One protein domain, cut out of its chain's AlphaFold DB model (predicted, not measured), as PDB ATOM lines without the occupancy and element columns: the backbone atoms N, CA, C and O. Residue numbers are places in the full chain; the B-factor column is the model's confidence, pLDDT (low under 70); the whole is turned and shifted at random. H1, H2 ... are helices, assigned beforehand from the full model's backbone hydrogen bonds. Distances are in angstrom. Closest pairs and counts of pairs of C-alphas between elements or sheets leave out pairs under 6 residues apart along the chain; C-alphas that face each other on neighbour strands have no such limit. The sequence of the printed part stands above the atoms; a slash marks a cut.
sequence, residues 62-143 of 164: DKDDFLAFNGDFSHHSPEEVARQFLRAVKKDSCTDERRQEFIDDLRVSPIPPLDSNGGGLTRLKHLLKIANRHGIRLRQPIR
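AT A GLANCE: This is residues 62 to 143 of the 164 residues of an uncharacterized protein of Deltaproteobacteria bacterium (UniProt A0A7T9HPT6). The longest helix, H4, lies over one side of a small helical body whose other side is the helical hairpin of H1 and H2; H4 crosses over H2 without reaching it. H3 runs along one edge and packs on both H2 and H4, while the short H5 sits at the opposite edge beside H1. The printed part has 82 residues, with five named helices in the order H1 H2 H3 H4 H5 and no named strand; the class is all helix. It is compact, with a radius of gyration of the C-alphas of 11.8 A and spans of 34 by 29 by 18 A.

IN THESE COORDINATES: Begin at C-alpha 119, at (-28.551, -10.167, 15.689); from there H4, residues 119 to 133, runs 21.4 A to C-alpha 133 at (-47.160, -3.793, 7.374). Just before it in the chain comes H3, residues 96 to 108, 18.8 A long. H2 is residues 78 to 88, 16.1 A from first to last C-alpha. Go back to C-alpha 62 at (-34.844, -20.634, -2.757) to find the beginning of H1, residues 62 to 70, 12.3 A long. H5, residues 140 to 143, measures 5.0 A and ends the printed part at C-alpha 143.

HOW THE PARTS SIT: Look first at residues 130 to 131 of H4, which touch residues 102 to 106 of H3. The closest C-alphas, of Phe 102 and Ala 131, are 6.5 A apart, and the helices run opposite ways at a steep tilt of 46 degrees. At the other part of H4, residues 120 to 124 only just touch H1, with 3 pairs of C-alphas within 8 A. The closest C-alphas there, of Asn 70 and Gly 120, are 6.9 A apart, and the lines are only just about perpendicular, at 72 degrees. H2 and H4 are near each other, with 8 pairs of C-alphas within 10 A. From H3, go to H2: they touch, closest at the C-alphas of Pro 78 and Leu 106, 5.5 A, opposite ways at a steep tilt of 49 degrees. H1 and H2 form a helical hairpin, opposite ways at a shallow tilt of 29 degrees, closest at the C-alphas of Asp 65 and Ala 88, 5.7 A. H5 touches H1, closest at the C-alphas of Asp 62 and Ile 142, 6.3 A; H3 and H5 are apart. In H1, H3 and H4 each O i to N i+4 pair is within hydrogen-bond range, in H2 5 of 7 are, and H5 is too short for such a pair.

THE WHOLE: The two C-alphas farthest apart, of Asp 92 and Asn 117, are 34.7 A apart. The printed part has no cut, and the four links between the helices are short. The mean pLDDT of the printed part is 85.5; look for values under 70 at residue 74 and residues 114 to 120, of which 119 to 120 belong to H4.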
ATOM      1  N   ASP A  62     -34.329 -20.924  -4.098       90.62
ATOM      2  CA  ASP A  62     -34.844 -20.634  -2.757       90.62
ATOM      3  C   ASP A  62     -33.741 -20.723  -1.694       90.62
ATOM      4  O   ASP A  62     -33.734 -19.916  -0.766       90.62
ATOM      5  N   LYS A  63     -32.795 -21.658  -1.840       89.38
ATOM      6  CA  LYS A  63     -31.607 -21.761  -0.984       89.38
ATOM      7  C   LYS A  63     -30.764 -20.489  -1.081       89.38
ATOM      8  O   LYS A  63     -30.467 -19.874  -0.058       89.38
ATOM      9  N   ASP A  64     -30.446 -20.058  -2.296       89.12
ATOM     10  CA  ASP A  64     -29.649 -18.854  -2.540       89.12
ATOM     11  C   ASP A  64     -30.364 -17.588  -2.052       89.12
ATOM     12  O   ASP A  64     -29.742 -16.702  -1.465       89.12
ATOM     13  N   ASP A  65     -31.682 -17.501  -2.253       88.62
ATOM     14  CA  ASP A  65     -32.491 -16.385  -1.760       88.62
ATOM     15  C   ASP A  65     -32.557 -16.371  -0.221       88.62
ATOM     16  O   ASP A  65     -32.489 -15.298   0.381       88.62
ATOM     17  N   PHE A  66     -32.632 -17.539   0.431       85.75
ATOM     18  CA  PHE A  66     -32.558 -17.654   1.890       85.75
ATOM     19  C   PHE A  66     -31.181 -17.250   2.436       85.75
ATOM     20  O   PHE A  66     -31.106 -16.556   3.451       85.75
ATOM     21  N   LEU A  67     -30.091 -17.644   1.772       83.50
ATOM     22  CA  LEU A  67     -28.730 -17.272   2.169       83.50
ATOM     23  C   LEU A  67     -28.476 -15.774   1.993       83.50
ATOM     24  O   LEU A  67     -27.978 -15.133   2.916       83.50
ATOM     25  N   ALA A  68     -28.884 -15.198   0.858       80.56
ATOM     26  CA  ALA A  68     -28.800 -13.758   0.630       80.56
ATOM     27  C   ALA A  68     -29.573 -12.983   1.709       80.56
ATOM     28  O   ALA A  68     -29.075 -12.007   2.259       80.56
ATOM     29  N   PHE A  69     -30.755 -13.475   2.086       76.00
ATOM     30  CA  PHE A  69     -31.564 -12.909   3.164       76.00
ATOM     31  C   PHE A  69     -30.936 -13.028   4.567       76.00
ATOM     32  O   PHE A  69     -31.278 -12.247   5.450       76.00
ATOM     33  N   ASN A  70     -30.016 -13.968   4.793       72.94
ATOM     34  CA  ASN A  70     -29.302 -14.123   6.066       72.94
ATOM     35  C   ASN A  70     -27.922 -13.433   6.092       72.94
ATOM     36  O   ASN A  70     -27.245 -13.472   7.120       72.94
ATOM     37  N   GLY A  71     -27.506 -12.792   4.994       71.19
ATOM     38  CA  GLY A  71     -26.230 -12.080   4.893       71.19
ATOM     39  C   GLY A  71     -26.150 -10.826   5.769       71.19
ATOM     40  O   GLY A  71     -27.153 -10.364   6.322       71.19
ATOM     41  N   ASP A  72     -24.945 -10.258   5.917       70.38
ATOM     42  CA  ASP A  72     -24.763  -9.027   6.688       70.38
ATOM     43  C   ASP A  72     -25.200  -7.770   5.926       70.38
ATOM     44  O   ASP A  72     -24.571  -7.349   4.959       70.38
ATOM     45  N   PHE A  73     -26.274  -7.139   6.402       75.06
ATOM     46  CA  PHE A  73     -26.843  -5.924   5.818       75.06
ATOM     47  C   PHE A  73     -26.334  -4.627   6.451       75.06
ATOM     48  O   PHE A  73     -26.732  -3.551   6.015       75.06
ATOM     49  N   SER A  74     -25.452  -4.711   7.451       69.44
ATOM     50  CA  SER A  74     -24.943  -3.561   8.216       69.44
ATOM     51  C   SER A  74     -24.306  -2.459   7.352       69.44
ATOM     52  O   SER A  74     -24.345  -1.285   7.715       69.44
ATOM     53  N   HIS A  75     -23.758  -2.825   6.191       76.12
ATOM     54  CA  HIS A  75     -23.084  -1.919   5.258       76.12
ATOM     55  C   HIS A  75     -23.870  -1.651   3.965       76.12
ATOM     56  O   HIS A  75     -23.364  -0.984   3.065       76.12
ATOM     57  N   HIS A  76     -25.091  -2.174   3.851       82.44
ATOM     58  CA  HIS A  76     -25.896  -2.064   2.639       82.44
ATOM     59  C   HIS A  76     -26.879  -0.889   2.738       82.44
ATOM     60  O   HIS A  76     -27.409  -0.591   3.807       82.44
ATOM     61  N   SER A  77     -27.147  -0.222   1.611       88.25
ATOM     62  CA  SER A  77     -28.189   0.808   1.566       88.25
ATOM     63  C   SER A  77     -29.583   0.174   1.711       88.25
ATOM     64  O   SER A  77     -29.760  -0.992   1.347       88.25
ATOM     65  N   PRO A  78     -30.601   0.915   2.184       89.25
ATOM     66  CA  PRO A  78     -31.981   0.425   2.254       89.25
ATOM     67  C   PRO A  78     -32.492  -0.195   0.946       89.25
ATOM     68  O   PRO A  78     -33.173  -1.217   0.968       89.25
ATOM     69  N   GLU A  79     -32.122   0.379  -0.200       91.81
ATOM     70  CA  GLU A  79     -32.468  -0.120  -1.534       91.81
ATOM     71  C   GLU A  79     -31.833  -1.479  -1.807       91.81
ATOM     72  O   GLU A  79     -32.477  -2.373  -2.352       91.81
ATOM     73  N   GLU A  80     -30.573  -1.641  -1.419       90.06
ATOM     74  CA  GLU A  80     -29.829  -2.874  -1.616       90.06
ATOM     75  C   GLU A  80     -30.361  -3.990  -0.711       90.06
ATOM     76  O   GLU A  80     -30.588  -5.110  -1.177       90.06
ATOM     77  N   VAL A  81     -30.695  -3.674   0.543       89.25
ATOM     78  CA  VAL A  81     -31.373  -4.636   1.420       89.25
ATOM     79  C   VAL A  81     -32.749  -5.005   0.868       89.25
ATOM     80  O   VAL A  81     -33.094  -6.187   0.802       89.25
ATOM     81  N   ALA A  82     -33.530  -4.022   0.419       91.19
ATOM     82  CA  ALA A  82     -34.833  -4.283  -0.174       91.19
ATOM     83  C   ALA A  82     -34.724  -5.150  -1.424       91.19
ATOM     84  O   ALA A  82     -35.486  -6.102  -1.582       91.19
ATOM     85  N   ARG A  83     -33.749  -4.883  -2.292       90.69
ATOM     86  CA  ARG A  83     -33.492  -5.685  -3.486       90.69
ATOM     87  C   ARG A  83     -33.234  -7.146  -3.131       90.69
ATOM     88  O   ARG A  83     -33.809  -8.019  -3.778       90.69
ATOM     89  N   GLN A  84     -32.416  -7.415  -2.116       89.12
ATOM     90  CA  GLN A  84     -32.131  -8.781  -1.674       89.12
ATOM     91  C   GLN A  84     -33.354  -9.440  -1.021       89.12
ATOM     92  O   GLN A  84     -33.727 -10.544  -1.413       89.12
ATOM     93  N   PHE A  85     -34.045  -8.742  -0.113       89.69
ATOM     94  CA  PHE A  85     -35.254  -9.240   0.553       89.69
ATOM     95  C   PHE A  85     -36.368  -9.602  -0.440       89.69
ATOM     96  O   PHE A  85     -36.985 -10.665  -0.356       89.69
ATOM     97  N   LEU A  86     -36.612  -8.733  -1.422       90.56
ATOM     98  CA  LEU A  86     -37.715  -8.872  -2.368       90.56
ATOM     99  C   LEU A  86     -37.525 -10.020  -3.373       90.56
ATOM    100  O   LEU A  86     -38.489 -10.398  -4.035       90.56
ATOM    101  N   ARG A  87     -36.333 -10.631  -3.465       91.00
ATOM    102  CA  ARG A  87     -36.128 -11.876  -4.234       91.00
ATOM    103  C   ARG A  87     -36.909 -13.052  -3.647       91.00
ATOM    104  O   ARG A  87     -37.426 -13.885  -4.388       91.00
ATOM    105  N   ALA A  88     -37.045 -13.081  -2.323       90.56
ATOM    106  CA  ALA A  88     -37.736 -14.130  -1.580       90.56
ATOM    107  C   ALA A  88     -39.263 -13.928  -1.502       90.56
ATOM    108  O   ALA A  88     -39.981 -14.728  -0.892       90.56
ATOM    109  N   VAL A  89     -39.777 -12.852  -2.097       91.25
ATOM    110  CA  VAL A  89     -41.173 -12.428  -1.994       91.25
ATOM    111  C   VAL A  89     -42.037 -13.055  -3.086       91.25
ATOM    112  O   VAL A  89     -41.617 -13.289  -4.219       91.25
ATOM    113  N   LYS A  90     -43.293 -13.342  -2.742       91.50
ATOM    114  CA  LYS A  90     -44.315 -13.812  -3.672       91.50
ATOM    115  C   LYS A  90     -44.636 -12.685  -4.659       91.50
ATOM    116  O   LYS A  90     -45.013 -11.592  -4.234       91.50
ATOM    117  N   LYS A  91     -44.494 -12.948  -5.961       85.44
ATOM    118  CA  LYS A  91     -44.557 -11.938  -7.037       85.44
ATOM    119  C   LYS A  91     -45.805 -11.045  -6.995       85.44
ATOM    120  O   LYS A  91     -45.713  -9.861  -7.271       85.44
ATOM    121  N   ASP A  92     -46.954 -11.600  -6.630       89.44
ATOM    122  CA  ASP A  92     -48.246 -10.907  -6.535       89.44
ATOM    123  C   ASP A  92     -48.448 -10.124  -5.225       89.44
ATOM    124  O   ASP A  92     -49.441  -9.417  -5.076       89.44
ATOM    125  N   SER A  93     -47.537 -10.241  -4.255       90.62
ATOM    126  CA  SER A  93     -47.662  -9.559  -2.960       90.62
ATOM    127  C   SER A  93     -46.977  -8.192  -2.901       90.62
ATOM    128  O   SER A  93     -47.284  -7.406  -2.005       90.62
ATOM    129  N   CYS A  94     -46.095  -7.883  -3.854       93.25
ATOM    130  CA  CYS A  94     -45.288  -6.665  -3.855       93.25
ATOM    131  C   CYS A  94     -45.470  -5.899  -5.168       93.25
ATOM    132  O   CYS A  94     -44.857  -6.238  -6.180       93.25
ATOM    133  N   THR A  95     -46.343  -4.891  -5.137       93.75
ATOM    134  CA  THR A  95     -46.450  -3.890  -6.207       93.75
ATOM    135  C   THR A  95     -45.282  -2.908  -6.118       93.75
ATOM    136  O   THR A  95     -44.553  -2.895  -5.123       93.75
ATOM    137  N   ASP A  96     -45.099  -2.075  -7.141       93.38
ATOM    138  CA  ASP A  96     -44.038  -1.067  -7.131       93.38
ATOM    139  C   ASP A  96     -44.258  -0.015  -6.033       93.38
ATOM    140  O   ASP A  96     -43.296   0.407  -5.392       93.38
ATOM    141  N   GLU A  97     -45.513   0.322  -5.722       94.31
ATOM    142  CA  GLU A  97     -45.852   1.204  -4.598       94.31
ATOM    143  C   GLU A  97     -45.437   0.577  -3.264       94.31
ATOM    144  O   GLU A  97     -44.685   1.184  -2.506       94.31
ATOM    145  N   ARG A  98     -45.824  -0.682  -3.006       94.81
ATOM    146  CA  ARG A  98     -45.447  -1.398  -1.772       94.81
ATOM    147  C   ARG A  98     -43.941  -1.581  -1.643       94.81
ATOM    148  O   ARG A  98     -43.400  -1.533  -0.541       94.81
ATOM    149  N   ARG A  99     -43.253  -1.817  -2.763       94.12
ATOM    150  CA  ARG A  99     -41.787  -1.863  -2.815       94.12
ATOM    151  C   ARG A  99     -41.202  -0.535  -2.347       94.12
ATOM    152  O   ARG A  99     -40.264  -0.553  -1.553       94.12
ATOM    153  N   GLN A 100     -41.725   0.583  -2.844       95.44
ATOM    154  CA  GLN A 100     -41.235   1.905  -2.477       95.44
ATOM    155  C   GLN A 100     -41.510   2.212  -1.000       95.44
ATOM    156  O   GLN A 100     -40.585   2.593  -0.290       95.44
ATOM    157  N   GLU A 101     -42.719   1.928  -0.511       95.50
ATOM    158  CA  GLU A 101     -43.089   2.074   0.905       95.50
ATOM    159  C   GLU A 101     -42.194   1.231   1.828       95.50
ATOM    160  O   GLU A 101     -41.745   1.696   2.875       95.50
ATOM    161  N   PHE A 102     -41.866   0.003   1.418       95.19
ATOM    162  CA  PHE A 102     -40.938  -0.860   2.146       95.19
ATOM    163  C   PHE A 102     -39.522  -0.266   2.220       95.19
ATOM    164  O   PHE A 102     -38.899  -0.302   3.280       95.19
ATOM    165  N   ILE A 103     -39.014   0.294   1.117       94.56
ATOM    166  CA  ILE A 103     -37.708   0.974   1.080       94.56
ATOM    167  C   ILE A 103     -37.720   2.218   1.976       94.56
ATOM    168  O   ILE A 103     -36.765   2.448   2.718       94.56
ATOM    169  N   ASP A 104     -38.794   3.002   1.933       95.31
ATOM    170  CA  ASP A 104     -38.935   4.210   2.745       95.31
ATOM    171  C   ASP A 104     -38.955   3.877   4.243       95.31
ATOM    172  O   ASP A 104     -38.240   4.512   5.024       95.31
ATOM    173  N   ASP A 105     -39.654   2.811   4.638       94.69
ATOM    174  CA  ASP A 105     -39.633   2.309   6.014       94.69
ATOM    175  C   ASP A 105     -38.232   1.843   6.449       94.69
ATOM    176  O   ASP A 105     -37.835   2.067   7.595       94.69
ATOM    177  N   LEU A 106     -37.453   1.226   5.554       91.75
ATOM    178  CA  LEU A 106     -36.070   0.832   5.849       91.75
ATOM    179  C   LEU A 106     -35.139   2.035   6.037       91.75
ATOM    180  O   LEU A 106     -34.199   1.953   6.830       91.75
ATOM    181  N   ARG A 107     -35.391   3.156   5.346       91.50
ATOM    182  CA  ARG A 107     -34.617   4.399   5.509       91.50
ATOM    183  C   ARG A 107     -34.832   5.027   6.885       91.50
ATOM    184  O   ARG A 107     -33.878   5.518   7.483       91.50
ATOM    185  N   VAL A 108     -36.065   5.005   7.393       91.94
ATOM    186  CA  VAL A 108     -36.407   5.584   8.708       91.94
ATOM    187  C   VAL A 108     -36.223   4.600   9.864       91.94
ATOM    188  O   VAL A 108     -36.104   5.010  11.017       91.94
ATOM    189  N   SER A 109     -36.195   3.298   9.574       87.19
ATOM    190  CA  SER A 109     -36.053   2.225  10.555       87.19
ATOM    191  C   SER A 109     -34.919   1.274  10.149       87.19
ATOM    192  O   SER A 109     -35.186   0.157   9.685       87.19
ATOM    193  N   PRO A 110     -33.654   1.708  10.318       79.25
ATOM    194  CA  PRO A 110     -32.497   0.959   9.854       79.25
ATOM    195  C   PRO A 110     -32.404  -0.413  10.519       79.25
ATOM    196  O   PRO A 110     -32.864  -0.641  11.642       79.25
ATOM    197  N   ILE A 111     -31.795  -1.340   9.791       80.81
ATOM    198  CA  ILE A 111     -31.680  -2.730  10.207       80.81
ATOM    199  C   ILE A 111     -30.646  -2.865  11.329       80.81
ATOM    200  O   ILE A 111     -29.534  -2.353  11.188       80.81
ATOM    201  N   PRO A 112     -30.958  -3.603  12.408       77.38
ATOM    202  CA  PRO A 112     -29.990  -3.874  13.462       77.38
ATOM    203  C   PRO A 112     -28.728  -4.607  12.951       77.38
ATOM    204  O   PRO A 112     -28.839  -5.538  12.137       77.38
ATOM    205  N   PRO A 113     -27.529  -4.239  13.445       70.88
ATOM    206  CA  PRO A 113     -26.277  -4.901  13.082       70.88
ATOM    207  C   PRO A 113     -26.212  -6.346  13.613       70.88
ATOM    208  O   PRO A 113     -26.938  -6.729  14.537       70.88
ATOM    209  N   LEU A 114     -25.373  -7.176  12.975       65.88
ATOM    210  CA  LEU A 114     -25.297  -8.629  13.220       65.88
ATOM    211  C   LEU A 114     -24.774  -8.974  14.624       65.88
ATOM    212  O   LEU A 114     -25.122 -10.018  15.165       65.88
ATOM    213  N   ASP A 115     -23.956  -8.093  15.189       62.44
ATOM    214  CA  ASP A 115     -23.256  -8.228  16.470       62.44
ATOM    215  C   ASP A 115     -24.143  -7.991  17.704       62.44
ATOM    216  O   ASP A 115     -23.716  -8.226  18.835       62.44
ATOM    217  N   SER A 116     -25.393  -7.569  17.513       56.41
ATOM    218  CA  SER A 116     -26.370  -7.508  18.599       56.41
ATOM    219  C   SER A 116     -26.673  -8.919  19.139       56.41
ATOM    220  O   SER A 116     -26.691  -9.889  18.385       56.41
ATOM    221  N   ASN A 117     -26.903  -9.079  20.450       51.75
ATOM    222  CA  ASN A 117     -27.256 -10.378  21.049       51.75
ATOM    223  C   ASN A 117     -28.503 -10.967  20.350       51.75
ATOM    224  O   ASN A 117     -29.618 -10.487  20.554       51.75
ATOM    225  N   GLY A 118     -28.309 -11.983  19.499       56.72
ATOM    226  CA  GLY A 118     -29.351 -12.545  18.623       56.72
ATOM    227  C   GLY A 118     -29.488 -11.875  17.243       56.72
ATOM    228  O   GLY A 118     -30.537 -11.998  16.613       56.72
ATOM    229  N   GLY A 119     -28.464 -11.165  16.761       62.38
ATOM    230  CA  GLY A 119     -28.551 -10.167  15.689       62.38
ATOM    231  C   GLY A 119     -29.090 -10.664  14.352       62.38
ATOM    232  O   GLY A 119     -29.878  -9.957  13.722       62.38
ATOM    233  N   GLY A 120     -28.790 -11.907  13.963       69.00
ATOM    234  CA  GLY A 120     -29.435 -12.540  12.809       69.00
ATOM    235  C   GLY A 120     -30.955 -12.630  12.993       69.00
ATOM    236  O   GLY A 120     -31.719 -12.091  12.201       69.00
ATOM    237  N   LEU A 121     -31.416 -13.215  14.100       74.31
ATOM    238  CA  LEU A 121     -32.840 -13.396  14.404       74.31
ATOM    239  C   LEU A 121     -33.599 -12.064  14.497       74.31
ATOM    240  O   LEU A 121     -34.688 -11.917  13.936       74.31
ATOM    241  N   THR A 122     -33.026 -11.090  15.206       78.19
ATOM    242  CA  THR A 122     -33.623  -9.764  15.417       78.19
ATOM    243  C   THR A 122     -33.808  -9.026  14.097       78.19
ATOM    244  O   THR A 122     -34.872  -8.457  13.845       78.19
ATOM    245  N   ARG A 123     -32.813  -9.098  13.211       80.31
ATOM    246  CA  ARG A 123     -32.877  -8.515  11.874       80.31
ATOM    247  C   ARG A 123     -33.980  -9.125  11.021       80.31
ATOM    248  O   ARG A 123     -34.774  -8.385  10.442       80.31
ATOM    249  N   LEU A 124     -34.050 -10.455  10.949       82.06
ATOM    250  CA  LEU A 124     -35.061 -11.126  10.128       82.06
ATOM    251  C   LEU A 124     -36.464 -10.782  10.641       82.06
ATOM    252  O   LEU A 124     -37.342 -10.445   9.852       82.06
ATOM    253  N   LYS A 125     -36.662 -10.779  11.967       85.06
ATOM    254  CA  LYS A 125     -37.918 -10.339  12.594       85.06
ATOM    255  C   LYS A 125     -38.257  -8.887  12.244       85.06
ATOM    256  O   LYS A 125     -39.419  -8.594  11.969       85.06
ATOM    257  N   HIS A 126     -37.270  -7.990  12.219       87.69
ATOM    258  CA  HIS A 126     -37.460  -6.587  11.838       87.69
ATOM    259  C   HIS A 126     -37.899  -6.437  10.377       87.69
ATOM    260  O   HIS A 126     -38.919  -5.802  10.107       87.69
ATOM    261  N   LEU A 127     -37.201  -7.099   9.450       89.38
ATOM    262  CA  LEU A 127     -37.542  -7.115   8.024       89.38
ATOM    263  C   LEU A 127     -38.947  -7.674   7.778       89.38
ATOM    264  O   LEU A 127     -39.753  -7.050   7.090       89.38
ATOM    265  N   LEU A 128     -39.275  -8.804   8.409       90.69
ATOM    266  CA  LEU A 128     -40.606  -9.407   8.340       90.69
ATOM    267  C   LEU A 128     -41.685  -8.478   8.907       90.69
ATOM    268  O   LEU A 128     -42.766  -8.373   8.334       90.69
ATOM    269  N   LYS A 129     -41.403  -7.767  10.007       91.94
ATOM    270  CA  LYS A 129     -42.338  -6.801  10.603       91.94
ATOM    271  C   LYS A 129     -42.629  -5.632   9.664       91.94
ATOM    272  O   LYS A 129     -43.769  -5.180   9.620       91.94
ATOM    273  N   ILE A 130     -41.625  -5.113   8.957       93.19
ATOM    274  CA  ILE A 130     -41.827  -4.049   7.965       93.19
ATOM    275  C   ILE A 130     -42.602  -4.604   6.764       93.19
ATOM    276  O   ILE A 130     -43.639  -4.060   6.403       93.19
ATOM    277  N   ALA A 131     -42.179  -5.739   6.205       92.94
ATOM    278  CA  ALA A 131     -42.840  -6.362   5.057       92.94
ATOM    279  C   ALA A 131     -44.330  -6.651   5.318       92.94
ATOM    280  O   ALA A 131     -45.185  -6.344   4.486       92.94
ATOM    281  N   ASN A 132     -44.654  -7.168   6.507       93.06
ATOM    282  CA  ASN A 132     -46.027  -7.474   6.901       93.06
ATOM    283  C   ASN A 132     -46.925  -6.230   6.984       93.06
ATOM    284  O   ASN A 132     -48.107  -6.341   6.660       93.06
ATOM    285  N   ARG A 133     -46.393  -5.056   7.366       94.56
ATOM    286  CA  ARG A 133     -47.160  -3.793   7.374       94.56
ATOM    287  C   ARG A 133     -47.646  -3.408   5.978       94.56
ATOM    288  O   ARG A 133     -48.761  -2.921   5.840       94.56
ATOM    289  N   HIS A 134     -46.844  -3.719   4.963       94.31
ATOM    290  CA  HIS A 134     -47.121  -3.420   3.554       94.31
ATOM    291  C   HIS A 134     -47.797  -4.583   2.813       94.31
ATOM    292  O   HIS A 134     -47.992  -4.538   1.600       94.31
ATOM    293  N   GLY A 135     -48.149  -5.665   3.515       93.56
ATOM    294  CA  GLY A 135     -48.752  -6.854   2.906       93.56
ATOM    295  C   GLY A 135     -47.815  -7.636   1.976       93.56
ATOM    296  O   GLY A 135     -48.291  -8.463   1.194       93.56
ATOM    297  N   ILE A 136     -46.503  -7.406   2.070       94.75
ATOM    298  CA  ILE A 136     -45.469  -8.121   1.320       94.75
ATOM    299  C   ILE A 136     -45.281  -9.501   1.955       94.75
ATOM    300  O   ILE A 136     -45.003  -9.618   3.147       94.75
ATOM    301  N   ARG A 137     -45.441 -10.568   1.165       93.38
ATOM    302  CA  ARG A 137     -45.428 -11.953   1.657       93.38
ATOM    303  C   ARG A 137     -44.289 -12.740   1.032       93.38
ATOM    304  O   ARG A 137     -44.094 -12.691  -0.175       93.38
ATOM    305  N   LEU A 138     -43.583 -13.530   1.835       92.12
ATOM    306  CA  LEU A 138     -42.560 -14.447   1.331       92.12
ATOM    307  C   LEU A 138     -43.169 -15.611   0.539       92.12
ATOM    308  O   LEU A 138     -44.313 -16.014   0.779       92.12
ATOM    309  N   ARG A 139     -42.389 -16.180  -0.388       92.25
ATOM    310  CA  ARG A 139     -42.723 -17.457  -1.033       92.25
ATOM    311  C   ARG A 139     -42.807 -18.561   0.025       92.25
ATOM    312  O   ARG A 139     -42.086 -18.537   1.023       92.25
ATOM    313  N   GLN A 140     -43.675 -19.548  -0.208       89.38
ATOM    314  CA  GLN A 140     -43.904 -20.638   0.744       89.38
ATOM    315  C   GLN A 140     -42.619 -21.380   1.155       89.38
ATOM    316  O   GLN A 140     -42.460 -21.580   2.359       89.38
ATOM    317  N   PRO A 141     -41.703 -21.751   0.234       89.25
ATOM    318  CA  PRO A 141     -40.483 -22.461   0.612       89.25
ATOM    319  C   PRO A 141     -39.636 -21.647   1.592       89.25
ATOM    320  O   PRO A 141     -39.327 -22.135   2.670       89.25
ATOM    321  N   ILE A 142     -39.397 -20.364   1.295       89.94
ATOM    322  CA  ILE A 142     -38.645 -19.462   2.181       89.94
ATOM    323  C   ILE A 142     -39.322 -19.321   3.544       89.94
ATOM    324  O   ILE A 142     -38.656 -19.332   4.577       89.94
ATOM    325  N   ARG A 143     -40.655 -19.207   3.570       88.31
ATOM    326  CA  ARG A 143     -41.408 -19.138   4.825       88.31
ATOM    327  C   ARG A 143     -41.210 -20.398   5.669       88.31
ATOM    328  O   ARG A 143     -40.955 -20.269   6.860       88.31
TER     329      ARG A 143